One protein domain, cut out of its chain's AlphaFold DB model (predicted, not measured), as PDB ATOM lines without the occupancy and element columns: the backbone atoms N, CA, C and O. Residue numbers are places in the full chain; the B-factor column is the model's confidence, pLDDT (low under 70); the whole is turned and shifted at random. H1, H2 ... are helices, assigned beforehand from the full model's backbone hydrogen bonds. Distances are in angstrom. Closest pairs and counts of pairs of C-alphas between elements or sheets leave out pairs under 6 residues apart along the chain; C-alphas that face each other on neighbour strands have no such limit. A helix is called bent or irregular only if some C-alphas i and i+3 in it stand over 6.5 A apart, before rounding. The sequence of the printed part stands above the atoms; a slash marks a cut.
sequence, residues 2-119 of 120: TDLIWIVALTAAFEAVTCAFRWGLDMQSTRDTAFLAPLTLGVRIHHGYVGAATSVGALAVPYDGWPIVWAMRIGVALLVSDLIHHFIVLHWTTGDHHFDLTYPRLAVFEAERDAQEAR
ATOM      1  N   THR A   2     -16.394  18.646  -8.215       90.56
ATOM      2  CA  THR A   2     -14.944  18.388  -8.143       90.56
ATOM      3  C   THR A   2     -14.108  19.642  -7.864       90.56
ATOM      4  O   THR A   2     -13.220  19.584  -7.024       90.56
ATOM      5  N   ASP A   3     -14.406  20.783  -8.495       94.69
ATOM      6  CA  ASP A   3     -13.664  22.036  -8.261       94.69
ATOM      7  C   ASP A   3     -13.748  22.519  -6.816       94.69
ATOM      8  O   ASP A   3     -12.735  22.878  -6.227       94.69
ATOM      9  N   LEU A   4     -14.947  22.475  -6.229       96.06
ATOM     10  CA  LEU A   4     -15.164  22.881  -4.842       96.06
ATOM     11  C   LEU A   4     -14.358  22.008  -3.874       96.06
ATOM     12  O   LEU A   4     -13.737  22.541  -2.961       96.06
ATOM     13  N   ILE A   5     -14.323  20.689  -4.096       97.88
ATOM     14  CA  ILE A   5     -13.526  19.764  -3.273       97.88
ATOM     15  C   ILE A   5     -12.045  20.144  -3.337       97.88
ATOM     16  O   ILE A   5     -11.394  20.230  -2.299       97.88
ATOM     17  N   TRP A   6     -11.522  20.420  -4.536       97.88
ATOM     18  CA  TRP A   6     -10.131  20.844  -4.692       97.88
ATOM     19  C   TRP A   6      -9.845  22.188  -4.032       97.88
ATOM     20  O   TRP A   6      -8.825  22.317  -3.368       97.88
ATOM     21  N   ILE A   7     -10.740  23.169  -4.168       98.19
ATOM     22  CA  ILE A   7     -10.587  24.481  -3.528       98.19
ATOM     23  C   ILE A   7     -10.567  24.331  -2.007       98.19
ATOM     24  O   ILE A   7      -9.675  24.871  -1.363       98.19
ATOM     25  N   VAL A   8     -11.497  23.566  -1.428       98.31
ATOM     26  CA  VAL A   8     -11.545  23.323   0.022       98.31
ATOM     27  C   VAL A   8     -10.287  22.595   0.496       98.31
ATOM     28  O   VAL A   8      -9.677  23.014   1.476       98.31
ATOM     29  N   ALA A   9      -9.856  21.550  -0.216       98.38
ATOM     30  CA  ALA A   9      -8.647  20.805   0.126       98.38
ATOM     31  C   ALA A   9      -7.387  21.684   0.062       98.38
ATOM     32  O   ALA A   9      -6.572  21.655   0.980       98.38
ATOM     33  N   LEU A  10      -7.245  22.501  -0.988       98.44
ATOM     34  CA  LEU A  10      -6.132  23.443  -1.127       98.44
ATOM     35  C   LEU A  10      -6.181  24.542  -0.063       98.44
ATOM     36  O   LEU A  10      -5.144  24.881   0.490       98.44
ATOM     37  N   THR A  11      -7.368  25.062   0.258       98.62
ATOM     38  CA  THR A  11      -7.549  26.069   1.315       98.62
ATOM     39  C   THR A  11      -7.075  25.513   2.653       98.62
ATOM     40  O   THR A  11      -6.276  26.148   3.329       98.62
ATOM     41  N   ALA A  12      -7.505  24.297   3.008       98.38
ATOM     42  CA  ALA A  12      -7.074  23.634   4.233       98.38
ATOM     43  C   ALA A  12      -5.561  23.353   4.240       98.38
ATOM     44  O   ALA A  12      -4.918  23.491   5.277       98.38
ATOM     45  N   ALA A  13      -4.985  22.981   3.091       98.44
ATOM     46  CA  ALA A  13      -3.549  22.762   2.962       98.44
ATOM     47  C   ALA A  13      -2.741  24.058   3.139       98.44
ATOM     48  O   ALA A  13      -1.776  24.063   3.901       98.44
ATOM     49  N   PHE A  14      -3.133  25.156   2.482       98.44
ATOM     50  CA  PHE A  14      -2.489  26.458   2.665       98.44
ATOM     51  C   PHE A  14      -2.627  26.944   4.103       98.44
ATOM     52  O   PHE A  14      -1.621  27.330   4.691       98.44
ATOM     53  N   GLU A  15      -3.817  26.812   4.694       97.94
ATOM     54  CA  GLU A  15      -4.045  27.174   6.089       97.94
ATOM     55  C   GLU A  15      -3.099  26.394   7.004       97.94
ATOM     56  O   GLU A  15      -2.358  26.993   7.775       97.94
ATOM     57  N   ALA A  16      -3.020  25.069   6.859       98.00
ATOM     58  CA  ALA A  16      -2.123  24.240   7.660       98.00
ATOM     59  C   ALA A  16      -0.650  24.672   7.544       98.00
ATOM     60  O   ALA A  16       0.054  24.719   8.554       98.00
ATOM     61  N   VAL A  17      -0.190  25.030   6.340       97.56
ATOM     62  CA  VAL A  17       1.165  25.564   6.124       97.56
ATOM     63  C   VAL A  17       1.335  26.924   6.806       97.56
ATOM     64  O   VAL A  17       2.324  27.126   7.512       97.56
ATOM     65  N   THR A  18       0.374  27.840   6.664       95.75
ATOM     66  CA  THR A  18       0.428  29.152   7.331       95.75
ATOM     67  C   THR A  18       0.404  29.020   8.850       95.75
ATOM     68  O   THR A  18       1.189  29.679   9.525       95.75
ATOM     69  N   CYS A  19      -0.386  28.092   9.395       96.50
ATOM     70  CA  CYS A  19      -0.397  27.754  10.811       96.50
ATOM     71  C   CYS A  19       0.959  27.211  11.271       96.50
ATOM     72  O   CYS A  19       1.483  27.627  12.305       96.50
ATOM     73  N   ALA A  20       1.554  26.297  10.501       96.88
ATOM     74  CA  ALA A  20       2.860  25.737  10.820       96.88
ATOM     75  C   ALA A  20       3.946  26.823  10.861       96.88
ATOM     76  O   ALA A  20       4.766  26.829  11.775       96.88
ATOM     77  N   PHE A  21       3.932  27.780   9.934       95.44
ATOM     78  CA  PHE A  21       4.852  28.918   9.986       95.44
ATOM     79  C   PHE A  21       4.540  29.862  11.144       95.44
ATOM     80  O   PHE A  21       5.454  30.276  11.857       95.44
ATOM     81  N   ARG A  22       3.260  30.158  11.380       94.56
ATOM     82  CA  ARG A  22       2.833  31.082  12.429       94.56
ATOM     83  C   ARG A  22       3.195  30.592  13.826       94.56
ATOM     84  O   ARG A  22       3.768  31.354  14.590       94.56
ATOM     85  N   TRP A  23       2.854  29.352  14.168       95.69
ATOM     86  CA  TRP A  23       3.041  28.819  15.524       95.69
ATOM     87  C   TRP A  23       4.255  27.905  15.656       95.69
ATOM     88  O   TRP A  23       4.831  27.818  16.735       95.69
ATOM     89  N   GLY A  24       4.659  27.224  14.584       95.06
ATOM     90  CA  GLY A  24       5.829  26.344  14.605       95.06
ATOM     91  C   GLY A  24       7.151  27.096  14.456       95.06
ATOM     92  O   GLY A  24       8.139  26.697  15.063       95.06
ATOM     93  N   LEU A  25       7.169  28.185  13.679       94.31
ATOM     94  CA  LEU A  25       8.360  29.014  13.449       94.31
ATOM     95  C   LEU A  25       8.243  30.426  14.051       94.31
ATOM     96  O   LEU A  25       9.128  31.248  13.832       94.31
ATOM     97  N   ASP A  26       7.155  30.716  14.775       92.38
ATOM     98  CA  ASP A  26       6.814  32.049  15.305       92.38
ATOM     99  C   ASP A  26       6.825  33.158  14.233       92.38
ATOM    100  O   ASP A  26       7.099  34.320  14.522       92.38
ATOM    101  N   MET A  27       6.552  32.835  12.965       91.75
ATOM    102  CA  MET A  27       6.668  33.831  11.901       91.75
ATOM    103  C   MET A  27       5.556  34.883  11.982       91.75
ATOM    104  O   MET A  27       4.363  34.593  12.143       91.75
ATOM    105  N   GLN A  28       5.947  36.141  11.818       89.31
ATOM    106  CA  GLN A  28       5.056  37.287  11.733       89.31
ATOM    107  C   GLN A  28       5.447  38.126  10.527       89.31
ATOM    108  O   GLN A  28       6.565  38.627  10.454       89.31
ATOM    109  N   SER A  29       4.522  38.347   9.594       83.88
ATOM    110  CA  SER A  29       4.839  39.147   8.405       83.88
ATOM    111  C   SER A  29       5.263  40.582   8.771       83.88
ATOM    112  O   SER A  29       6.171  41.121   8.152       83.88
ATOM    113  N   THR A  30       4.717  41.194   9.825       84.50
ATOM    114  CA  THR A  30       5.160  42.527  10.286       84.50
ATOM    115  C   THR A  30       6.631  42.588  10.698       84.50
ATOM    116  O   THR A  30       7.247  43.633  10.513       84.50
ATOM    117  N   ARG A  31       7.192  41.499  11.237       86.12
ATOM    118  CA  ARG A  31       8.577  41.413  11.730       86.12
ATOM    119  C   ARG A  31       9.502  40.819  10.674       86.12
ATOM    120  O   ARG A  31      10.494  41.426  10.286       86.12
ATOM    121  N   ASP A  32       9.146  39.642  10.181       88.69
ATOM    122  CA  ASP A  32      10.041  38.784   9.408       88.69
ATOM    123  C   ASP A  32      10.056  39.135   7.916       88.69
ATOM    124  O   ASP A  32      10.974  38.730   7.210       88.69
ATOM    125  N   THR A  33       9.088  39.920   7.424       89.69
ATOM    126  CA  THR A  33       9.074  40.408   6.033       89.69
ATOM    127  C   THR A  33       9.202  41.928   5.916       89.69
ATOM    128  O   THR A  33       9.116  42.461   4.811       89.69
ATOM    129  N   ALA A  34       9.476  42.639   7.017       86.88
ATOM    130  CA  ALA A  34       9.625  44.101   7.035       86.88
ATOM    131  C   ALA A  34      10.695  44.621   6.065       86.88
ATOM    132  O   ALA A  34      10.546  45.695   5.484       86.88
ATOM    133  N   PHE A  35      11.747  43.835   5.824       86.69
ATOM    134  CA  PHE A  35      12.807  44.177   4.873       86.69
ATOM    135  C   PHE A  35      12.309  44.309   3.421       86.69
ATOM    136  O   PHE A  35      12.990  44.910   2.593       86.69
ATOM    137  N   LEU A  36      11.121  43.779   3.103       89.06
ATOM    138  CA  LEU A  36      10.486  43.926   1.792       89.06
ATOM    139  C   LEU A  36       9.746  45.259   1.633       89.06
ATOM    140  O   LEU A  36       9.391  45.606   0.510       89.06
ATOM    141  N   ALA A  37       9.543  46.028   2.709       88.56
ATOM    142  CA  ALA A  37       8.797  47.284   2.669       88.56
ATOM    143  C   ALA A  37       9.297  48.279   1.598       88.56
ATOM    144  O   ALA A  37       8.456  48.849   0.905       88.56
ATOM    145  N   PRO A  38      10.612  48.483   1.370       88.06
ATOM    146  CA  PRO A  38      11.073  49.371   0.301       88.06
ATOM    147  C   PRO A  38      10.699  48.869  -1.100       88.06
ATOM    148  O   PRO A  38      10.401  49.672  -1.981       88.06
ATOM    149  N   LEU A  39      10.683  47.547  -1.303       90.25
ATOM    150  CA  LEU A  39      10.364  46.923  -2.590       90.25
ATOM    151  C   LEU A  39       8.862  46.965  -2.889       90.25
ATOM    152  O   LEU A  39       8.463  47.092  -4.043       90.25
ATOM    153  N   THR A  40       8.029  46.877  -1.855       89.94
ATOM    154  CA  THR A  40       6.566  46.885  -1.972       89.94
ATOM    155  C   THR A  40       5.948  48.262  -1.728       89.94
ATOM    156  O   THR A  40       4.733  48.367  -1.565       89.94
ATOM    157  N   LEU A  41       6.764  49.324  -1.676       90.12
ATOM    158  CA  LEU A  41       6.331  50.693  -1.358       90.12
ATOM    159  C   LEU A  41       5.552  50.781  -0.032       90.12
ATOM    160  O   LEU A  41       4.620  51.568   0.119       90.12
ATOM    161  N   GLY A  42       5.931  49.949   0.936       86.38
ATOM    162  CA  GLY A  42       5.324  49.863   2.257       86.38
ATOM    163  C   GLY A  42       4.120  48.929   2.346       86.38
ATOM    164  O   GLY A  42       3.614  48.741   3.446       86.38
ATOM    165  N   VAL A  43       3.667  48.304   1.256       89.75
ATOM    166  CA  VAL A  43       2.539  47.356   1.277       89.75
ATOM    167  C   VAL A  43       2.985  46.000   1.836       89.75
ATOM    168  O   VAL A  43       3.998  45.451   1.400       89.75
ATOM    169  N   ARG A  44       2.245  45.432   2.795       90.75
ATOM    170  CA  ARG A  44       2.544  44.095   3.344       90.75
ATOM    171  C   ARG A  44       2.213  43.007   2.346       90.75
ATOM    172  O   ARG A  44       1.260  43.129   1.593       90.75
ATOM    173  N   ILE A  45       2.993  41.932   2.330       88.12
ATOM    174  CA  ILE A  45       2.707  40.806   1.442       88.12
ATOM    175  C   ILE A  45       1.770  39.846   2.167       88.12
ATOM    176  O   ILE A  45       2.168  39.213   3.141       88.12
ATOM    177  N   HIS A  46       0.552  39.735   1.649       93.19
ATOM    178  CA  HIS A  46      -0.411  38.703   2.011       93.19
ATOM    179  C   HIS A  46      -0.448  37.658   0.903       93.19
ATOM    180  O   HIS A  46      -0.456  38.007  -0.285       93.19
ATOM    181  N   HIS A  47      -0.508  36.372   1.248       94.31
ATOM    182  CA  HIS A  47      -0.708  35.340   0.228       94.31
ATOM    183  C   HIS A  47      -2.088  35.475  -0.430       94.31
ATOM    184  O   HIS A  47      -2.244  35.094  -1.592       94.31
ATOM    185  N   GLY A  48      -3.039  36.143   0.236       94.81
ATOM    186  CA  GLY A  48      -4.302  36.572  -0.362       94.81
ATOM    187  C   GLY A  48      -4.142  37.487  -1.583       94.81
ATOM    188  O   GLY A  48      -4.927  37.380  -2.526       94.81
ATOM    189  N   TYR A  49      -3.097  38.323  -1.650       94.75
ATOM    190  CA  TYR A  49      -2.839  39.180  -2.820       94.75
ATOM    191  C   TYR A  49      -2.407  38.366  -4.034       94.75
ATOM    192  O   TYR A  49      -2.866  38.622  -5.147       94.75
ATOM    193  N   VAL A  50      -1.562  37.356  -3.809       95.06
ATOM    194  CA  VAL A  50      -1.182  36.394  -4.848       95.06
ATOM    195  C   VAL A  50      -2.426  35.642  -5.310       95.06
ATOM    196  O   VAL A  50      -2.679  35.566  -6.509       95.06
ATOM    197  N   GLY A  51      -3.257  35.181  -4.370       97.00
ATOM    198  CA  GLY A  51      -4.521  34.513  -4.673       97.00
ATOM    199  C   GLY A  51      -5.461  35.351  -5.546       97.00
ATOM    200  O   GLY A  51      -5.952  34.881  -6.578       97.00
ATOM    201  N   ALA A  52      -5.661  36.620  -5.183       96.94
ATOM    202  CA  ALA A  52      -6.476  37.560  -5.943       96.94
ATOM    203  C   ALA A  52      -5.893  37.833  -7.337       96.94
ATOM    204  O   ALA A  52      -6.614  37.731  -8.330       96.94
ATOM    205  N   ALA A  53      -4.592  38.121  -7.436       96.44
ATOM    206  CA  ALA A  53      -3.927  38.394  -8.708       96.44
ATOM    207  C   ALA A  53      -3.975  37.185  -9.654       96.44
ATOM    208  O   ALA A  53      -4.291  37.343 -10.832       96.44
ATOM    209  N   THR A  54      -3.726  35.973  -9.146       96.81
ATOM    210  CA  THR A  54      -3.830  34.737  -9.934       96.81
ATOM    211  C   THR A  54      -5.261  34.496 -10.407       96.81
ATOM    212  O   THR A  54      -5.464  34.169 -11.573       96.81
ATOM    213  N   SER A  55      -6.256  34.707  -9.540       96.31
ATOM    214  CA  SER A  55      -7.670  34.537  -9.901       96.31
ATOM    215  C   SER A  55      -8.091  35.540 -10.977       96.31
ATOM    216  O   SER A  55      -8.597  35.152 -12.024       96.31
ATOM    217  N   VAL A  56      -7.820  36.831 -10.781       96.56
ATOM    218  CA  VAL A  56      -8.147  37.876 -11.766       96.56
ATOM    219  C   VAL A  56      -7.402  37.645 -13.082       96.56
ATOM    220  O   VAL A  56      -8.007  37.727 -14.148       96.56
ATOM    221  N   GLY A  57      -6.116  37.294 -13.022       95.44
ATOM    222  CA  GLY A  57      -5.318  36.973 -14.204       95.44
ATOM    223  C   GLY A  57      -5.895  35.798 -14.996       95.44
ATOM    224  O   GLY A  57      -5.992  35.878 -16.216       95.44
ATOM    225  N   ALA A  58      -6.362  34.753 -14.310       94.25
ATOM    226  CA  ALA A  58      -7.006  33.601 -14.931       94.25
ATOM    227  C   ALA A  58      -8.358  33.937 -15.599       94.25
ATOM    228  O   ALA A  58      -8.734  33.256 -16.550       94.25
ATOM    229  N   LEU A  59      -9.068  34.991 -15.165       93.81
ATOM    230  CA  LEU A  59     -10.260  35.504 -15.866       93.81
ATOM    231  C   LEU A  59      -9.914  36.327 -17.114       93.81
ATOM    232  O   LEU A  59     -10.732  36.430 -18.025       93.81
ATOM    233  N   ALA A  60      -8.734  36.948 -17.137       93.38
ATOM    234  CA  ALA A  60      -8.313  37.850 -18.207       93.38
ATOM    235  C   ALA A  60      -7.694  37.123 -19.413       93.38
ATOM    236  O   ALA A  60      -7.513  37.731 -20.469       93.38
ATOM    237  N   VAL A  61      -7.360  35.838 -19.271       91.12
ATOM    238  CA  VAL A  61      -6.774  35.024 -20.341       91.12
ATOM    239  C   VAL A  61      -7.834  34.143 -21.016       91.12
ATOM    240  O   VAL A  61      -8.731  33.634 -20.339       91.12
ATOM    241  N   PRO A  62      -7.758  33.931 -22.345       89.56
ATOM    242  CA  PRO A  62      -8.639  32.993 -23.034       89.56
ATOM    243  C   PRO A  62      -8.533  31.598 -22.429       89.56
ATOM    244  O   PRO A  62      -7.442  31.160 -22.072       89.56
ATOM    245  N   TYR A  63      -9.658  30.890 -22.347       87.75
ATOM    246  CA  TYR A  63      -9.686  29.552 -21.775       87.75
ATOM    247  C   TYR A  63      -8.812  28.568 -22.578       87.75
ATOM    248  O   TYR A  63      -9.195  28.107 -23.648       87.75
ATOM    249  N   ASP A  64      -7.660  28.228 -22.010       82.56
ATOM    250  CA  ASP A  64      -6.647  27.282 -22.487       82.56
ATOM    251  C   ASP A  64      -6.663  25.956 -21.692       82.56
ATOM    252  O   ASP A  64      -5.649  25.310 -21.433       82.56
ATOM    253  N   GLY A  65      -7.846  25.538 -21.234       90.50
ATOM    254  CA  GLY A  65      -8.030  24.235 -20.597       90.50
ATOM    255  C   GLY A  65      -7.533  24.147 -19.150       90.50
ATOM    256  O   GLY A  65      -7.758  25.034 -18.324       90.50
ATOM    257  N   TRP A  66      -6.919  23.008 -18.812       93.94
ATOM    258  CA  TRP A  66      -6.633  22.623 -17.426       93.94
ATOM    259  C   TRP A  66      -5.746  23.610 -16.629       93.94
ATOM    260  O   TRP A  66      -6.029  23.760 -15.437       93.94
ATOM    261  N   PRO A  67      -4.750  24.327 -17.199       94.38
ATOM    262  CA  PRO A  67      -3.900  25.228 -16.419       94.38
ATOM    263  C   PRO A  67      -4.674  26.403 -15.819       94.38
ATOM    264  O   PRO A  67      -4.465  26.739 -14.658       94.38
ATOM    265  N   ILE A  68      -5.621  26.988 -16.562       95.00
ATOM    266  CA  ILE A  68      -6.449  28.104 -16.076       95.00
ATOM    267  C   ILE A  68      -7.393  27.642 -14.973       95.00
ATOM    268  O   ILE A  68      -7.581  28.346 -13.983       95.00
ATOM    269  N   VAL A  69      -7.946  26.433 -15.105       94.81
ATOM    270  CA  VAL A  69      -8.781  25.839 -14.054       94.81
ATOM    271  C   VAL A  69      -7.978  25.686 -12.761       94.81
ATOM    272  O   VAL A  69      -8.467  26.038 -11.688       94.81
ATOM    273  N   TRP A  70      -6.734  25.208 -12.836       96.69
ATOM    274  CA  TRP A  70      -5.874  25.105 -11.655       96.69
ATOM    275  C   TRP A  70      -5.417  26.454 -11.121       96.69
ATOM    276  O   TRP A  70      -5.430  26.630  -9.907       96.69
ATOM    277  N   ALA A  71      -5.083  27.409 -11.989       96.81
ATOM    278  CA  ALA A  71      -4.778  28.774 -11.581       96.81
ATOM    279  C   ALA A  71      -5.945  29.369 -10.782       96.81
ATOM    280  O   ALA A  71      -5.733  29.927  -9.710       96.81
ATOM    281  N   MET A  72      -7.182  29.153 -11.234       96.69
ATOM    282  CA  MET A  72      -8.368  29.609 -10.521       96.69
ATOM    283  C   MET A  72      -8.564  28.891  -9.179       96.69
ATOM    284  O   MET A  72      -8.818  29.537  -8.167       96.69
ATOM    285  N   ARG A  73      -8.398  27.561  -9.133       97.75
ATOM    286  CA  ARG A  73      -8.503  26.790  -7.879       97.75
ATOM    287  C   ARG A  73      -7.466  27.236  -6.847       97.75
ATOM    288  O   ARG A  73      -7.817  27.442  -5.691       97.75
ATOM    289  N   ILE A  74      -6.209  27.386  -7.267       98.00
ATOM    290  CA  ILE A  74      -5.098  27.832  -6.417       98.00
ATOM    291  C   ILE A  74      -5.328  29.275  -5.971       98.00
ATOM    292  O   ILE A  74      -5.201  29.568  -4.785       98.00
ATOM    293  N   GLY A  75      -5.709  30.155  -6.898       98.06
ATOM    294  CA  GLY A  75      -5.957  31.563  -6.621       98.06
ATOM    295  C   GLY A  75      -7.056  31.764  -5.577       98.06
ATOM    296  O   GLY A  75      -6.839  32.435  -4.568       98.06
ATOM    297  N   VAL A  76      -8.206  31.113  -5.771       98.19
ATOM    298  CA  VAL A  76      -9.323  31.168  -4.819       98.19
ATOM    299  C   VAL A  76      -8.933  30.545  -3.481       98.19
ATOM    300  O   VAL A  76      -9.229  31.127  -2.443       98.19
ATOM    301  N   ALA A  77      -8.245  29.401  -3.476       98.50
ATOM    302  CA  ALA A  77      -7.831  28.747  -2.236       98.50
ATOM    303  C   ALA A  77      -6.854  29.596  -1.406       98.50
ATOM    304  O   ALA A  77      -7.005  29.671  -0.189       98.50
ATOM    305  N   LEU A  78      -5.889  30.266  -2.046       98.31
ATOM    306  CA  LEU A  78      -4.979  31.199  -1.376       98.31
ATOM    307  C   LEU A  78      -5.733  32.387  -0.779       98.31
ATOM    308  O   LEU A  78      -5.501  32.736   0.374       98.31
ATOM    309  N   LEU A  79      -6.653  32.981  -1.547       98.06
ATOM    310  CA  LEU A  79      -7.464  34.108  -1.088       98.06
ATOM    311  C   LEU A  79      -8.333  33.722   0.114       98.06
ATOM    312  O   LEU A  79      -8.351  34.428   1.115       98.06
ATOM    313  N   VAL A  80      -9.041  32.594   0.027       98.31
ATOM    314  CA  VAL A  80      -9.911  32.126   1.112       98.31
ATOM    315  C   VAL A  80      -9.090  31.722   2.337       98.31
ATOM    316  O   VAL A  80      -9.494  32.049   3.448       98.31
ATOM    317  N   SER A  81      -7.937  31.069   2.160       98.38
ATOM    318  CA  SER A  81      -7.050  30.729   3.281       98.38
ATOM    319  C   SER A  81      -6.537  31.981   3.984       98.38
ATOM    320  O   SER A  81      -6.598  32.033   5.200       98.38
ATOM    321  N   ASP A  82      -6.106  33.017   3.264       97.25
ATOM    322  CA  ASP A  82      -5.661  34.282   3.872       97.25
ATOM    323  C   ASP A  82      -6.751  34.922   4.745       97.25
ATOM    324  O   ASP A  82      -6.506  35.292   5.895       97.25
ATOM    325  N   LEU A  83      -7.989  34.955   4.238       97.38
ATOM    326  CA  LEU A  83      -9.129  35.468   4.993       97.38
ATOM    327  C   LEU A  83      -9.441  34.608   6.224       97.38
ATOM    328  O   LEU A  83      -9.688  35.151   7.298       97.38
ATOM    329  N   ILE A  84      -9.427  33.280   6.097       98.06
ATOM    330  CA  ILE A  84      -9.641  32.375   7.234       98.06
ATOM    331  C   ILE A  84      -8.539  32.567   8.276       98.06
ATOM    332  O   ILE A  84      -8.846  32.720   9.459       98.06
ATOM    333  N   HIS A  85      -7.280  32.624   7.851       97.44
ATOM    334  CA  HIS A  85      -6.142  32.779   8.742       97.44
ATOM    335  C   HIS A  85      -6.265  34.047   9.586       97.44
ATOM    336  O   HIS A  85      -6.206  33.988  10.809       97.44
ATOM    337  N   HIS A  86      -6.512  35.193   8.953       96.38
ATOM    338  CA  HIS A  86      -6.584  36.478   9.645       96.38
ATOM    339  C   HIS A  86      -7.892  36.683  10.418       96.38
ATOM    340  O   HIS A  86      -7.886  37.107  11.577       96.38
ATOM    341  N   PHE A  87      -9.036  36.376   9.809       96.94
ATOM    342  CA  PHE A  87     -10.335  36.713  10.396       96.94
ATOM    343  C   PHE A  87     -10.912  35.633  11.304       96.94
ATOM    344  O   PHE A  87     -11.768  35.949  12.128       96.94
ATOM    345  N   ILE A  88     -10.441  34.390  11.196       97.31
ATOM    346  CA  ILE A  88     -10.916  33.281  12.025       97.31
ATOM    347  C   ILE A  88      -9.792  32.776  12.924       97.31
ATOM    348  O   ILE A  88      -9.926  32.840  14.142       97.31
ATOM    349  N   VAL A  89      -8.689  32.284  12.359       96.62
ATOM    350  CA  VAL A  89      -7.696  31.532  13.142       96.62
ATOM    351  C   VAL A  89      -6.888  32.447  14.062       96.62
ATOM    352  O   VAL A  89      -6.855  32.216  15.272       96.62
ATOM    353  N   LEU A  90      -6.275  33.504  13.530       94.31
ATOM    354  CA  LEU A  90      -5.539  34.493  14.319       94.31
ATOM    355  C   LEU A  90      -6.469  35.192  15.300       94.31
ATOM    356  O   LEU A  90      -6.212  35.145  16.496       94.31
ATOM    357  N   HIS A  91      -7.611  35.698  14.830       95.19
ATOM    358  CA  HIS A  91      -8.581  36.343  15.712       95.19
ATOM    359  C   HIS A  91      -8.973  35.467  16.910       95.19
ATOM    360  O   HIS A  91      -8.960  35.930  18.047       95.19
ATOM    361  N   TRP A  92      -9.273  34.188  16.680       96.75
ATOM    362  CA  TRP A  92      -9.662  33.275  17.752       96.75
ATOM    363  C   TRP A  92      -8.508  32.950  18.709       96.75
ATOM    364  O   TRP A  92      -8.725  32.762  19.904       96.75
ATOM    365  N   THR A  93      -7.281  32.842  18.201       95.69
ATOM    366  CA  THR A  93      -6.125  32.376  18.986       95.69
ATOM    367  C   THR A  93      -5.349  33.493  19.676       95.69
ATOM    368  O   THR A  93      -4.765  33.250  20.729       95.69
ATOM    369  N   THR A  94      -5.332  34.704  19.116       93.19
ATOM    370  CA  THR A  94      -4.588  35.858  19.648       93.19
ATOM    371  C   THR A  94      -5.496  36.998  20.106       93.19
ATOM    372  O   THR A  94      -5.041  37.863  20.851       93.19
ATOM    373  N   GLY A  95      -6.768  37.007  19.695       94.50
ATOM    374  CA  GLY A  95      -7.705  38.107  19.942       94.50
ATOM    375  C   GLY A  95      -7.611  39.256  18.930       94.50
ATOM    376  O   GLY A  95      -8.373  40.214  19.040       94.50
ATOM    377  N   ASP A  96      -6.722  39.170  17.935       90.56
ATOM    378  CA  ASP A  96      -6.480  40.206  16.926       90.56
ATOM    379  C   ASP A  96      -6.341  39.564  15.531       90.56
ATOM    380  O   ASP A  96      -5.861  38.444  15.375       90.56
ATOM    381  N   HIS A  97      -6.796  40.266  14.498       91.69
ATOM    382  CA  HIS A  97      -6.747  39.823  13.110       91.69
ATOM    383  C   HIS A  97      -5.336  39.855  12.507       91.69
ATOM    384  O   HIS A  97      -5.054  39.118  11.562       91.69
ATOM    385  N   HIS A  98      -4.455  40.730  13.007       89.81
ATOM    386  CA  HIS A  98      -3.113  40.977  12.453       89.81
ATOM    387  C   HIS A  98      -3.129  41.267  10.932       89.81
ATOM    388  O   HIS A  98      -2.193  40.917  10.197       89.81
ATOM    389  N   PHE A  99      -4.219  41.871  10.448       89.50
ATOM    390  CA  PHE A  99      -4.469  42.165   9.037       89.50
ATOM    391  C   PHE A  99      -4.124  43.625   8.720       89.50
ATOM    392  O   PHE A  99      -5.001  44.454   8.475       89.50
ATOM    393  N   ASP A 100      -2.833  43.956   8.753       89.06
ATOM    394  CA  ASP A 100      -2.364  45.289   8.366       89.06
ATOM    395  C   ASP A 100      -1.994  45.306   6.887       89.06
ATOM    396  O   ASP A 100      -1.179  44.512   6.430       89.06
ATOM    397  N   LEU A 101      -2.521  46.273   6.142       88.88
ATOM    398  CA  LEU A 101      -2.226  46.402   4.711       88.88
ATOM    399  C   LEU A 101      -0.815  46.942   4.441       88.88
ATOM    400  O   LEU A 101      -0.270  46.760   3.351       88.88
ATOM    401  N   THR A 102      -0.217  47.623   5.418       89.75
ATOM    402  CA  THR A 102       1.064  48.318   5.278       89.75
ATOM    403  C   THR A 102       2.015  47.966   6.405       89.75
ATOM    404  O   THR A 102       1.592  47.754   7.540       89.75
ATOM    405  N   TYR A 103       3.311  47.927   6.103       85.25
ATOM    406  CA  TYR A 103       4.335  47.808   7.127       85.25
ATOM    407  C   TYR A 103       4.332  49.085   7.970       85.25
ATOM    408  O   TYR A 103       4.125  50.177   7.421       85.25
ATOM    409  N   PRO A 104       4.595  48.991   9.283       76.69
ATOM    410  CA  PRO A 104       4.883  50.177  10.071       76.69
ATOM    411  C   PRO A 104       6.045  50.941   9.426       76.69
ATOM    412  O   PRO A 104       6.964  50.355   8.845       76.69
ATOM    413  N   ARG A 105       5.968  52.273   9.447       67.88
ATOM    414  CA  ARG A 105       6.946  53.131   8.767       67.88
ATOM    415  C   ARG A 105       8.342  52.796   9.311       67.88
ATOM    416  O   ARG A 105       8.516  52.803  10.521       67.88
ATOM    417  N   LEU A 106       9.333  52.544   8.450       62.88
ATOM    418  CA  LEU A 106      10.702  52.186   8.878       62.88
ATOM    419  C   LEU A 106      11.291  53.171   9.905       62.88
ATOM    420  O   LEU A 106      11.886  52.739  10.880       62.88
ATOM    421  N   ALA A 107      11.015  54.471   9.762       58.38
ATOM    422  CA  ALA A 107      11.418  55.491  10.736       58.38
ATOM    423  C   ALA A 107      10.795  55.307  12.138       58.38
ATOM    424  O   ALA A 107      11.373  55.734  13.129       58.38
ATOM    425  N   VAL A 108       9.614  54.685  12.233       62.34
ATOM    426  CA  VAL A 108       8.985  54.313  13.512       62.34
ATOM    427  C   VAL A 108       9.676  53.080  14.093       62.34
ATOM    428  O   VAL A 108       9.971  53.078  15.278       62.34
ATOM    429  N   PHE A 109      10.024  52.088  13.268       62.03
ATOM    430  CA  PHE A 109      10.798  50.924  13.721       62.03
ATOM    431  C   PHE A 109      12.201  51.291  14.209       62.03
ATOM    432  O   PHE A 109      12.637  50.782  15.237       62.03
ATOM    433  N   GLU A 110      12.904  52.170  13.492       66.00
ATOM    434  CA  GLU A 110      14.209  52.689  13.913       66.00
ATOM    435  C   GLU A 110      14.076  53.437  15.245       66.00
ATOM    436  O   GLU A 110      14.794  53.131  16.191       66.00
ATOM    437  N   ALA A 111      13.082  54.323  15.372       65.31
ATOM    438  CA  ALA A 111      12.831  55.052  16.613       65.31
ATOM    439  C   ALA A 111      12.440  54.142  17.797       65.31
ATOM    440  O   ALA A 111      12.850  54.401  18.928       65.31
ATOM    441  N   GLU A 112      11.657  53.084  17.568       68.56
ATOM    442  CA  GLU A 112      11.261  52.123  18.606       68.56
ATOM    443  C   GLU A 112      12.414  51.210  19.033       68.56
ATOM    444  O   GLU A 112      12.582  50.974  20.230       68.56
ATOM    445  N   ARG A 113      13.237  50.742  18.085       70.50
ATOM    446  CA  ARG A 113      14.453  49.968  18.375       70.50
ATOM    447  C   ARG A 113      15.429  50.793  19.207       70.50
ATOM    448  O   ARG A 113      15.857  50.345  20.268       70.50
ATOM    449  N   ASP A 114      15.718  52.013  18.766       75.38
ATOM    450  CA  ASP A 114      16.643  52.911  19.457       75.38
ATOM    451  C   ASP A 114      16.116  53.260  20.871       75.38
ATOM    452  O   ASP A 114      16.877  53.340  21.837       75.38
ATOM    453  N   ALA A 115      14.792  53.387  21.043       72.88
ATOM    454  CA  ALA A 115      14.167  53.593  22.349       72.88
ATOM    455  C   ALA A 115      14.195  52.354  23.265       72.88
ATOM    456  O   ALA A 115      14.179  52.512  24.488       72.88
ATOM    457  N   GLN A 116      14.207  51.137  22.715       76.94
ATOM    458  CA  GLN A 116      14.370  49.897  23.482       76.94
ATOM    459  C   GLN A 116      15.823  49.692  23.921       76.94
ATOM    460  O   GLN A 116      16.051  49.329  25.072       76.94
ATOM    461  N   GLU A 117      16.792  49.995  23.054       80.19
ATOM    462  CA  GLU A 117      18.224  49.963  23.386       80.19
ATOM    463  C   GLU A 117      18.579  50.976  24.482       80.19
ATOM    464  O   GLU A 117      19.352  50.664  25.378       80.19
ATOM    465  N   ALA A 118      17.956  52.158  24.484       75.88
ATOM    466  CA  ALA A 118      18.160  53.166  25.529       75.88
ATOM    467  C   ALA A 118      17.558  52.799  26.905       75.88
ATOM    468  O   ALA A 118      17.784  53.516  27.882       75.88
ATOM    469  N   ARG A 119      16.744  51.738  26.987       78.62
ATOM    470  CA  ARG A 119      16.080  51.275  28.222       78.62
ATOM    471  C   ARG A 119      16.717  50.021  28.831       78.62
ATOM    472  O   ARG A 119      16.295  49.638  29.923       78.62
TER     473      ARG A 119
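This is residues 2 to 119 of the 120 residues of an uncharacterized protein of Planctomycetes bacterium (UniProt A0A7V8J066). The long, kinked helix H4 is the core: H1 crosses it on one side, and H3 folds back along it on the other as the second leg of a helical hairpin. H2 is a short turn in the chain between H1 and H3, and H5 is an arm whose residues 110 to 117, with 118 and 119, stick out and add to the length. The printed part has 118 residues, with five named helices in the order H1 to H5 and no named strand: all helix. It is loose, with a radius of gyration of the C-alphas of 17.2 A and spans of 60 by 30 by 19 A.

H1, residues 2 to 24, touches H4, residues 66 to 94, at a steep tilt of 44 degrees, the same way; the closest C-alphas, those of Thr 11 and Ala 77, are 4.5 A apart. H4 touches H1 with residues 73 to 85 alone. H2, residues 29 to 32, touches no helix. H3, residues 47 to 60, forms a hairpin with H4: they touch at a shallow tilt of 28 degrees, opposite ways, with the closest C-alphas, those of Gly 51 and Gly 75, 3.8 A apart. H1 and H3 are apart. H5, residues 106 to 117, touches no helix. Every O i to N i+4 pair is within hydrogen-bond range in H1, H3 and H5, and 23 of 25 in H4; H2 is too short for such a pair.

H1 begins at C-alpha 2, (-14.944, 18.388, -8.143), and is 31.8 A long; H2 measures 5.3 A. H3 measures 20.1 A. H4 measures 39.4 A, with a kink of 27 degrees near residue 84; it is irregular, but only just, with C-alphas 87 and 90 6.6 A apart. H5 measures 16.5 A and ends at C-alpha 117, (18.224, 49.963, 23.386).

The C-alphas farthest apart, those of Gly 65 and Arg 119, are 60.8 A apart. The printed part has no cut. The links H2 to H3 and H4 to H5 are long. Residues 60 to 66 stand free. Residues 105 to 112 have pLDDT under 70.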